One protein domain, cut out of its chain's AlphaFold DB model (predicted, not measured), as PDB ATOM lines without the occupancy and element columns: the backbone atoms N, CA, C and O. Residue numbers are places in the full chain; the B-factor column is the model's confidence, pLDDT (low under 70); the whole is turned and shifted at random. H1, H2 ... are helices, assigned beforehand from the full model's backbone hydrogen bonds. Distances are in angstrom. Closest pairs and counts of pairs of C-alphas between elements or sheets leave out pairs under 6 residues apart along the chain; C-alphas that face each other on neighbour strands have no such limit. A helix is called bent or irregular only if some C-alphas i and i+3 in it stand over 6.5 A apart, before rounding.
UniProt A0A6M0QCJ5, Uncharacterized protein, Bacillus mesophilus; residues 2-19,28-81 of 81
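AT A GLANCE: This is residues 2 to 19 and 28 to 81 of the 81 residues of an uncharacterized protein of Bacillus mesophilus (UniProt A0A6M0QCJ5). The model is a flat slab, one helix thick, with the bent helix H3 in the middle and H1 and H2 on opposite sides of it. The long link from H2 to H3 loops past one end of the slab, where residues 41 to 46 stand free. The printed part has 72 residues with three named helices, H1, H2 and H3 along the chain, and no named strand; the class is all helix. It is only just compact, close to loose, with a radius of gyration of the C-alphas of 13.1 A and spans of 40 by 27 by 14 A.

IN THESE COORDINATES: H3, residues 60 to 80, was assigned as one helix by its hydrogen bonds but is bent, with C-alphas 69 and 72 6.6 A apart. Its arm H3a, residues 60 to 69, begins at C-alpha 60 (-0.603, 102.442, 1.901) and is 14.4 A long; H3b, residues 72 to 80, is 11.7 A long and ends at C-alpha 80 (-3.618, 89.570, 26.224). H2, residues 28 to 42, is 21.0 A long. H1, residues 2 to 15, is 20.0 A long and begins at C-alpha 2 (6.742, 101.432, 11.163).

HOW THE PARTS SIT: H3a and H3b stand at a steep tilt of 38 degrees, only just past shallow. H2 and H3a form a helical hairpin: residues 32 to 37 of H2 touch H3a, opposite ways at a shallow tilt of 24 degrees, with the C-alphas of Ala 33 and Thr 68 closest at 5.3 A. Residues 28 to 33 of H2 touch H3b, with the C-alphas of Met 29 and Pro 73 closest at 4.6 A. Residues 9 to 13 of H1 touch H3b at a steep tilt of 47 degrees, the same way, with the C-alphas of Ala 13 and Met 78 closest at 6.1 A. H1 and H3a are close but not clearly touching; H1 and H2 are apart. In H1, H2, H3a and H3b every O i to N i+4 pair is within hydrogen-bond range.

THE WHOLE: The C-alphas farthest apart, of Lys 17 and Ser 45, are 40.0 A apart. Residues 20 to 27 are not printed, and C-alphas 19 and 28 are 13.8 A apart across the cut. The link from H2 to H3, 17 residues, is long. The mean pLDDT of the printed part is 80.7; residues 2 to 3, 6, 18 to 19, 56 to 58 and 80 to 81 are under 70.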
ATOM      1  N   HIS A   2       7.753 102.504  11.160       67.25
ATOM      2  CA  HIS A   2       6.742 101.432  11.163       67.25
ATOM      3  C   HIS A   2       7.290 100.003  10.932       67.25
ATOM      4  O   HIS A   2       7.003  99.066  11.679       67.25
ATOM      5  N   ILE A   3       8.169  99.832   9.946       66.81
ATOM      6  CA  ILE A   3       8.748  98.516   9.616       66.81
ATOM      7  C   ILE A   3       9.652  98.001  10.746       66.81
ATOM      8  O   ILE A   3       9.596  96.829  11.101       66.81
ATOM      9  N   ILE A   4      10.445  98.889  11.350       73.69
ATOM     10  CA  ILE A   4      11.336  98.543  12.465       73.69
ATOM     11  C   ILE A   4      10.512  98.080  13.669       73.69
ATOM     12  O   ILE A   4      10.814  97.040  14.244       73.69
ATOM     13  N   LEU A   5       9.438  98.802  14.006       71.44
ATOM     14  CA  LEU A   5       8.522  98.400  15.075       71.44
ATOM     15  C   LEU A   5       7.883  97.042  14.784       71.44
ATOM     16  O   LEU A   5       7.881  96.189  15.660       71.44
ATOM     17  N   SER A   6       7.437  96.808  13.548       69.88
ATOM     18  CA  SER A   6       6.862  95.519  13.134       69.88
ATOM     19  C   SER A   6       7.845  94.364  13.348       69.88
ATOM     20  O   SER A   6       7.483  93.332  13.908       69.88
ATOM     21  N   ILE A   7       9.108  94.557  12.958       78.81
ATOM     22  CA  ILE A   7      10.177  93.569  13.144       78.81
ATOM     23  C   ILE A   7      10.448  93.339  14.636       78.81
ATOM     24  O   ILE A   7      10.533  92.193  15.070       78.81
ATOM     25  N   ILE A   8      10.531  94.404  15.439       81.56
ATOM     26  CA  ILE A   8      10.743  94.302  16.889       81.56
ATOM     27  C   ILE A   8       9.586  93.554  17.559       81.56
ATOM     28  O   ILE A   8       9.839  92.697  18.400       81.56
ATOM     29  N   SER A   9       8.334  93.822  17.176       70.25
ATOM     30  CA  SER A   9       7.158  93.129  17.715       70.25
ATOM     31  C   SER A   9       7.189  91.630  17.420       70.25
ATOM     32  O   SER A   9       6.912  90.825  18.306       70.25
ATOM     33  N   ILE A  10       7.577  91.249  16.199       75.81
ATOM     34  CA  ILE A  10       7.723  89.841  15.809       75.81
ATOM     35  C   ILE A  10       8.834  89.172  16.625       75.81
ATOM     36  O   ILE A  10       8.632  88.087  17.170       75.81
ATOM     37  N   ILE A  11       9.995  89.824  16.757       82.75
ATOM     38  CA  ILE A  11      11.125  89.301  17.539       82.75
ATOM     39  C   ILE A  11      10.741  89.154  19.016       82.75
ATOM     40  O   ILE A  11      11.038  88.126  19.620       82.75
ATOM     41  N   ALA A  12      10.052  90.136  19.596       78.56
ATOM     42  CA  ALA A  12       9.621  90.105  20.992       78.56
ATOM     43  C   ALA A  12       8.642  88.951  21.270       78.56
ATOM     44  O   ALA A  12       8.856  88.186  22.216       78.56
ATOM     45  N   ALA A  13       7.641  88.765  20.402       73.38
ATOM     46  CA  ALA A  13       6.709  87.637  20.479       73.38
ATOM     47  C   ALA A  13       7.430  86.282  20.341       73.38
ATOM     48  O   ALA A  13       7.058  85.287  20.970       73.38
ATOM     49  N   TRP A  14       8.500  86.234  19.541       76.56
ATOM     50  CA  TRP A  14       9.286  85.019  19.349       76.56
ATOM     51  C   TRP A  14      10.176  84.690  20.555       76.56
ATOM     52  O   TRP A  14      10.208  83.538  20.995       76.56
ATOM     53  N   VAL A  15      10.837  85.695  21.141       79.00
ATOM     54  CA  VAL A  15      11.702  85.549  22.328       79.00
ATOM     55  C   VAL A  15      10.913  85.062  23.542       79.00
ATOM     56  O   VAL A  15      11.378  84.166  24.250       79.00
ATOM     57  N   ARG A  16       9.705  85.592  23.765       75.25
ATOM     58  CA  ARG A  16       8.852  85.167  24.885       75.25
ATOM     59  C   ARG A  16       8.250  83.768  24.721       75.25
ATOM     60  O   ARG A  16       7.753  83.202  25.687       75.25
ATOM     61  N   LYS A  17       8.367  83.158  23.534       74.62
ATOM     62  CA  LYS A  17       7.737  81.872  23.179       74.62
ATOM     63  C   LYS A  17       6.213  81.873  23.320       74.62
ATOM     64  O   LYS A  17       5.606  80.802  23.377       74.62
ATOM     65  N   ASP A  18       5.597  83.048  23.294       69.38
ATOM     66  CA  ASP A  18       4.148  83.200  23.431       69.38
ATOM     67  C   ASP A  18       3.404  82.542  22.259       69.38
ATOM     68  O   ASP A  18       2.267  82.085  22.391       69.38
ATOM     69  N   TYR A  19       4.099  82.356  21.129       68.88
ATOM     70  CA  TYR A  19       3.625  81.554  20.004       68.88
ATOM     71  C   TYR A  19       3.203  80.130  20.393       68.88
ATOM     72  O   TYR A  19       2.587  79.472  19.569       68.88
ATOM     73  N   THR A  28      -9.133  86.181  19.344       88.81
ATOM     74  CA  THR A  28      -8.760  87.581  19.603       88.81
ATOM     75  C   THR A  28      -7.943  88.167  18.454       88.81
ATOM     76  O   THR A  28      -8.195  89.291  18.016       88.81
ATOM     77  N   MET A  29      -6.997  87.392  17.915       88.38
ATOM     78  CA  MET A  29      -6.218  87.784  16.738       88.38
ATOM     79  C   MET A  29      -7.122  88.025  15.522       88.38
ATOM     80  O   MET A  29      -6.967  89.031  14.828       88.38
ATOM     81  N   GLN A  30      -8.098  87.141  15.293       89.94
ATOM     82  CA  GLN A  30      -9.092  87.311  14.233       89.94
ATOM     83  C   GLN A  30      -9.988  88.529  14.466       89.94
ATOM     84  O   GLN A  30     -10.213  89.295  13.532       89.94
ATOM     85  N   TYR A  31     -10.470  88.731  15.695       90.81
ATOM     86  CA  TYR A  31     -11.327  89.860  16.052       90.81
ATOM     87  C   TYR A  31     -10.673  91.198  15.693       90.81
ATOM     88  O   TYR A  31     -11.287  92.034  15.029       90.81
ATOM     89  N   ILE A  32      -9.399  91.376  16.052       90.94
ATOM     90  CA  ILE A  32      -8.666  92.615  15.768       90.94
ATOM     91  C   ILE A  32      -8.411  92.778  14.263       90.94
ATOM     92  O   ILE A  32      -8.610  93.867  13.723       90.94
ATOM     93  N   ALA A  33      -8.023  91.705  13.563       91.62
ATOM     94  CA  ALA A  33      -7.781  91.758  12.122       91.62
ATOM     95  C   ALA A  33      -9.059  92.101  11.334       91.62
ATOM     96  O   ALA A  33      -9.052  93.004  10.496       91.62
ATOM     97  N   ILE A  34     -10.175  91.432  11.636       93.50
ATOM     98  CA  ILE A  34     -11.476  91.683  11.002       93.50
ATOM     99  C   ILE A  34     -11.968  93.093  11.331       93.50
ATOM    100  O   ILE A  34     -12.474  93.777  10.443       93.50
ATOM    101  N   GLY A  35     -11.776  93.561  12.568       92.19
ATOM    102  CA  GLY A  35     -12.096  94.931  12.959       92.19
ATOM    103  C   GLY A  35     -11.365  95.963  12.097       92.19
ATOM    104  O   GLY A  35     -12.005  96.856  11.538       92.19
ATOM    105  N   ASN A  36     -10.051  95.798  11.902       91.50
ATOM    106  CA  ASN A  36      -9.286  96.720  11.058       91.50
ATOM    107  C   ASN A  36      -9.702  96.652   9.581       91.50
ATOM    108  O   ASN A  36      -9.805  97.681   8.914       91.50
ATOM    109  N   LEU A  37      -9.981  95.458   9.052       91.69
ATOM    110  CA  LEU A  37     -10.469  95.310   7.676       91.69
ATOM    111  C   LEU A  37     -11.848  95.946   7.490       91.69
ATOM    112  O   LEU A  37     -12.091  96.600   6.480       91.69
ATOM    113  N   THR A  38     -12.728  95.806   8.480       93.00
ATOM    114  CA  THR A  38     -14.063  96.414   8.469       93.00
ATOM    115  C   THR A  38     -13.960  97.935   8.470       93.00
ATOM    116  O   THR A  38     -14.630  98.592   7.677       93.00
ATOM    117  N   TYR A  39     -13.070  98.502   9.291       90.25
ATOM    118  CA  TYR A  39     -12.764  99.932   9.269       90.25
ATOM    119  C   TYR A  39     -12.275 100.387   7.886       90.25
ATOM    120  O   TYR A  39     -12.831 101.327   7.317       90.25
ATOM    121  N   ASN A  40     -11.289  99.681   7.320       89.44
ATOM    122  CA  ASN A  40     -10.748  99.986   5.994       89.44
ATOM    123  C   ASN A  40     -11.824  99.919   4.898       89.44
ATOM    124  O   ASN A  40     -11.797 100.722   3.970       89.44
ATOM    125  N   PHE A  41     -12.778  98.990   5.005       90.25
ATOM    126  CA  PHE A  41     -13.882  98.854   4.057       90.25
ATOM    127  C   PHE A  41     -14.914  99.982   4.194       90.25
ATOM    128  O   PHE A  41     -15.275 100.609   3.200       90.25
ATOM    129  N   LEU A  42     -15.368 100.270   5.417       91.56
ATOM    130  CA  LEU A  42     -16.390 101.291   5.674       91.56
ATOM    131  C   LEU A  42     -15.880 102.713   5.406       91.56
ATOM    132  O   LEU A  42     -16.628 103.553   4.913       91.56
ATOM    133  N   CYS A  43     -14.611 102.980   5.717       89.12
ATOM    134  CA  CYS A  43     -14.012 104.314   5.638       89.12
ATOM    135  C   CYS A  43     -13.162 104.522   4.377       89.12
ATOM    136  O   CYS A  43     -12.424 105.501   4.291       89.12
ATOM    137  N   ALA A  44     -13.272 103.637   3.379       84.12
ATOM    138  CA  ALA A  44     -12.461 103.689   2.162       84.12
ATOM    139  C   ALA A  44     -12.564 105.030   1.406       84.12
ATOM    140  O   ALA A  44     -11.607 105.452   0.755       84.12
ATOM    141  N   SER A  45     -13.718 105.705   1.485       83.50
ATOM    142  CA  SER A  45     -13.954 107.013   0.861       83.50
ATOM    143  C   SER A  45     -13.515 108.194   1.730       83.50
ATOM    144  O   SER A  45     -13.183 109.254   1.197       83.50
ATOM    145  N   HIS A  46     -13.512 108.032   3.055       86.19
ATOM    146  CA  HIS A  46     -13.166 109.083   4.000       86.19
ATOM    147  C   HIS A  46     -12.443 108.503   5.216       86.19
ATOM    148  O   HIS A  46     -13.053 108.002   6.161       86.19
ATOM    149  N   TRP A  47     -11.115 108.574   5.177       84.25
ATOM    150  CA  TRP A  47     -10.253 108.031   6.218       84.25
ATOM    151  C   TRP A  47     -10.356 108.871   7.496       84.25
ATOM    152  O   TRP A  47      -9.998 110.046   7.491       84.25
ATOM    153  N   LEU A  48     -10.792 108.258   8.598       84.19
ATOM    154  CA  LEU A  48     -10.752 108.870   9.937       84.19
ATOM    155  C   LEU A  48      -9.320 108.885  10.493       84.19
ATOM    156  O   LEU A  48      -8.882 109.828  11.145       84.19
ATOM    157  N   TRP A  49      -8.585 107.817  10.209       81.50
ATOM    158  CA  TRP A  49      -7.199 107.582  10.573       81.50
ATOM    159  C   TRP A  49      -6.504 106.773   9.474       81.50
ATOM    160  O   TRP A  49      -7.102 105.876   8.874       81.50
ATOM    161  N   ARG A  50      -5.244 107.104   9.182       81.19
ATOM    162  CA  ARG A  50      -4.483 106.490   8.091       81.19
ATOM    163  C   ARG A  50      -3.032 106.294   8.498       81.19
ATOM    164  O   ARG A  50      -2.332 107.273   8.766       81.19
ATOM    165  N   LEU A  51      -2.557 105.052   8.462       77.94
ATOM    166  CA  LEU A  51      -1.145 104.763   8.668       77.94
ATOM    167  C   LEU A  51      -0.339 105.230   7.445       77.94
ATOM    168  O   LEU A  51      -0.422 104.650   6.365       77.94
ATOM    169  N   SER A  52       0.418 106.315   7.586       76.75
ATOM    170  CA  SER A  52       1.211 106.849   6.475       76.75
ATOM    171  C   SER A  52       2.553 106.114   6.373       76.75
ATOM    172  O   SER A  52       3.265 106.013   7.371       76.75
ATOM    173  N   PRO A  53       2.928 105.589   5.193       74.81
ATOM    174  CA  PRO A  53       4.212 104.929   5.019       74.81
ATOM    175  C   PRO A  53       5.361 105.936   5.144       74.81
ATOM    176  O   PRO A  53       5.373 106.963   4.470       74.81
ATOM    177  N   ASP A  54       6.372 105.596   5.946       71.81
ATOM    178  CA  ASP A  54       7.608 106.391   6.061       71.81
ATOM    179  C   ASP A  54       8.416 106.402   4.749       71.81
ATOM    180  O   ASP A  54       9.228 107.289   4.496       71.81
ATOM    181  N   ILE A  55       8.213 105.381   3.912       71.44
ATOM    182  CA  ILE A  55       8.927 105.174   2.655       71.44
ATOM    183  C   ILE A  55       7.975 105.505   1.507       71.44
ATOM    184  O   ILE A  55       6.969 104.826   1.319       71.44
ATOM    185  N   LYS A  56       8.326 106.506   0.691       65.81
ATOM    186  CA  LYS A  56       7.495 106.991  -0.431       65.81
ATOM    187  C   LYS A  56       7.140 105.927  -1.479       65.81
ATOM    188  O   LYS A  56       6.147 106.084  -2.175       65.81
ATOM    189  N   TRP A  57       7.941 104.867  -1.601       65.50
ATOM    190  CA  TRP A  57       7.693 103.742  -2.516       65.50
ATOM    191  C   TRP A  57       6.720 102.692  -1.969       65.50
ATOM    192  O   TRP A  57       6.333 101.776  -2.691       65.50
ATOM    193  N   PHE A  58       6.340 102.786  -0.696       69.94
ATOM    194  CA  PHE A  58       5.505 101.783  -0.060       69.94
ATOM    195  C   PHE A  58       4.032 102.169  -0.183       69.94
ATOM    196  O   PHE A  58       3.614 103.233   0.271       69.94
ATOM    197  N   ASN A  59       3.233 101.301  -0.801       78.12
ATOM    198  CA  ASN A  59       1.804 101.543  -0.943       78.12
ATOM    199  C   ASN A  59       1.106 101.436   0.415       78.12
ATOM    200  O   ASN A  59       1.299 100.469   1.152       78.12
ATOM    201  N   TYR A  60       0.233 102.402   0.699       80.12
ATOM    202  CA  TYR A  60      -0.603 102.442   1.901       80.12
ATOM    203  C   TYR A  60      -1.328 101.114   2.163       80.12
ATOM    204  O   TYR A  60      -1.247 100.564   3.255       80.12
ATOM    205  N   THR A  61      -1.973 100.561   1.134       81.88
ATOM    206  CA  THR A  61      -2.721  99.302   1.229       81.88
ATOM    207  C   THR A  61      -1.836  98.138   1.667       81.88
ATOM    208  O   THR A  61      -2.255  97.302   2.460       81.88
ATOM    209  N   LEU A  62      -0.595  98.095   1.179       82.75
ATOM    210  CA  LEU A  62       0.343  97.027   1.513       82.75
ATOM    211  C   LEU A  62       0.811  97.141   2.971       82.75
ATOM    212  O   LEU A  62       0.981  96.131   3.648       82.75
ATOM    213  N   LEU A  63       0.978  98.376   3.457       84.62
ATOM    214  CA  LEU A  63       1.308  98.668   4.851       84.62
ATOM    215  C   LEU A  63       0.184  98.247   5.790       84.62
ATOM    216  O   LEU A  63       0.439  97.515   6.740       84.62
ATOM    217  N   GLU A  64      -1.047  98.652   5.490       86.62
ATOM    218  CA  GLU A  64      -2.225  98.271   6.272       86.62
ATOM    219  C   GLU A  64      -2.407  96.757   6.317       86.62
ATOM    220  O   GLU A  64      -2.619  96.198   7.390       86.62
ATOM    221  N   MET A  65      -2.258  96.060   5.186       87.62
ATOM    222  CA  MET A  65      -2.349  94.598   5.164       87.62
ATOM    223  C   MET A  65      -1.257  93.949   6.020       87.62
ATOM    224  O   MET A  65      -1.556  93.070   6.827       87.62
ATOM    225  N   ALA A  66      -0.004  94.402   5.910       85.81
ATOM    226  CA  ALA A  66       1.084  93.873   6.732       85.81
ATOM    227  C   ALA A  66       0.828  94.095   8.235       85.81
ATOM    228  O   ALA A  66       1.020  93.190   9.048       85.81
ATOM    229  N   TYR A  67       0.333  95.272   8.613       86.12
ATOM    230  CA  TYR A  67      -0.020  95.570   9.998       86.12
ATOM    231  C   TYR A  67      -1.190  94.724  10.501       86.12
ATOM    232  O   TYR A  67      -1.123  94.166  11.596       86.12
ATOM    233  N   THR A  68      -2.221  94.569   9.675       89.75
ATOM    234  CA  THR A  68      -3.436  93.818  10.002       89.75
ATOM    235  C   THR A  68      -3.159  92.345  10.265       89.75
ATOM    236  O   THR A  68      -3.730  91.778  11.191       89.75
ATOM    237  N   PHE A  69      -2.302  91.715   9.459       87.25
ATOM    238  CA  PHE A  69      -2.069  90.271   9.546       87.25
ATOM    239  C   PHE A  69      -0.882  89.880  10.421       87.25
ATOM    240  O   PHE A  69      -0.860  88.763  10.931       87.25
ATOM    241  N   PHE A  70       0.090  90.772  10.611       85.38
ATOM    242  CA  PHE A  70       1.267  90.474  11.424       85.38
ATOM    243  C   PHE A  70       1.256  91.282  12.715       85.38
ATOM    244  O   PHE A  70       1.134  90.716  13.798       85.38
ATOM    245  N   VAL A  71       1.354  92.608  12.617       84.12
ATOM    246  CA  VAL A  71       1.600  93.459  13.789       84.12
ATOM    247  C   VAL A  71       0.470  93.349  14.805       84.12
ATOM    248  O   VAL A  71       0.739  93.070  15.970       84.12
ATOM    249  N   PHE A  72      -0.786  93.498  14.382       85.94
ATOM    250  CA  PHE A  72      -1.913  93.469  15.308       85.94
ATOM    251  C   PHE A  72      -2.098  92.108  15.996       85.94
ATOM    252  O   PHE A  72      -2.140  92.091  17.230       85.94
ATOM    253  N   PRO A  73      -2.099  90.964  15.284       84.06
ATOM    254  CA  PRO A  73      -2.138  89.650  15.920       84.06
ATOM    255  C   PRO A  73      -0.978  89.408  16.888       84.06
ATOM    256  O   PRO A  73      -1.210  88.947  18.003       84.06
ATOM    257  N   PHE A  74       0.254  89.776  16.520       82.12
ATOM    258  CA  PHE A  74       1.404  89.604  17.411       82.12
ATOM    259  C   PHE A  74       1.331  90.507  18.643       82.12
ATOM    260  O   PHE A  74       1.690  90.072  19.734       82.12
ATOM    261  N   THR A  75       0.829  91.739  18.513       80.62
ATOM    262  CA  THR A  75       0.604  92.605  19.681       80.62
ATOM    263  C   THR A  75      -0.491  92.067  20.593       80.62
ATOM    264  O   THR A  75      -0.311  92.066  21.806       80.62
ATOM    265  N   ALA A  76      -1.582  91.543  20.031       81.06
ATOM    266  CA  ALA A  76      -2.642  90.914  20.808       81.06
ATOM    267  C   ALA A  76      -2.103  89.721  21.602       81.06
ATOM    268  O   ALA A  76      -2.368  89.586  22.789       81.06
ATOM    269  N   LEU A  77      -1.276  88.904  20.954       79.06
ATOM    270  CA  LEU A  77      -0.659  87.739  21.562       79.06
ATOM    271  C   LEU A  77       0.279  88.125  22.725       79.06
ATOM    272  O   LEU A  77       0.246  87.469  23.756       79.06
ATOM    273  N   MET A  78       1.046  89.216  22.607       74.19
ATOM    274  CA  MET A  78       1.972  89.668  23.661       74.19
ATOM    275  C   MET A  78       1.310  90.317  24.889       74.19
ATOM    276  O   MET A  78       1.920  90.314  25.959       74.19
ATOM    277  N   PHE A  79       0.144  90.954  24.731       72.75
ATOM    278  CA  PHE A  79      -0.476  91.786  25.780       72.75
ATOM    279  C   PHE A  79      -1.762  91.206  26.380       72.75
ATOM    280  O   PHE A  79      -2.203  91.699  27.414       72.75
ATOM    281  N   VAL A  80      -2.385  90.216  25.731       69.12
ATOM    282  CA  VAL A  80      -3.618  89.570  26.224       69.12
ATOM    283  C   VAL A  80      -3.318  88.310  27.058       69.12
ATOM    284  O   VAL A  80      -4.218  87.803  27.722       69.12
ATOM    285  N   GLN A  81      -2.068  87.831  27.056       55.25
ATOM    286  CA  GLN A  81      -1.551  86.848  28.024       55.25
ATOM    287  C   GLN A  81      -1.519  87.405  29.447       55.25
ATOM    288  O   GLN A  81      -1.841  86.616  30.364       55.25
TER     289      GLN A  81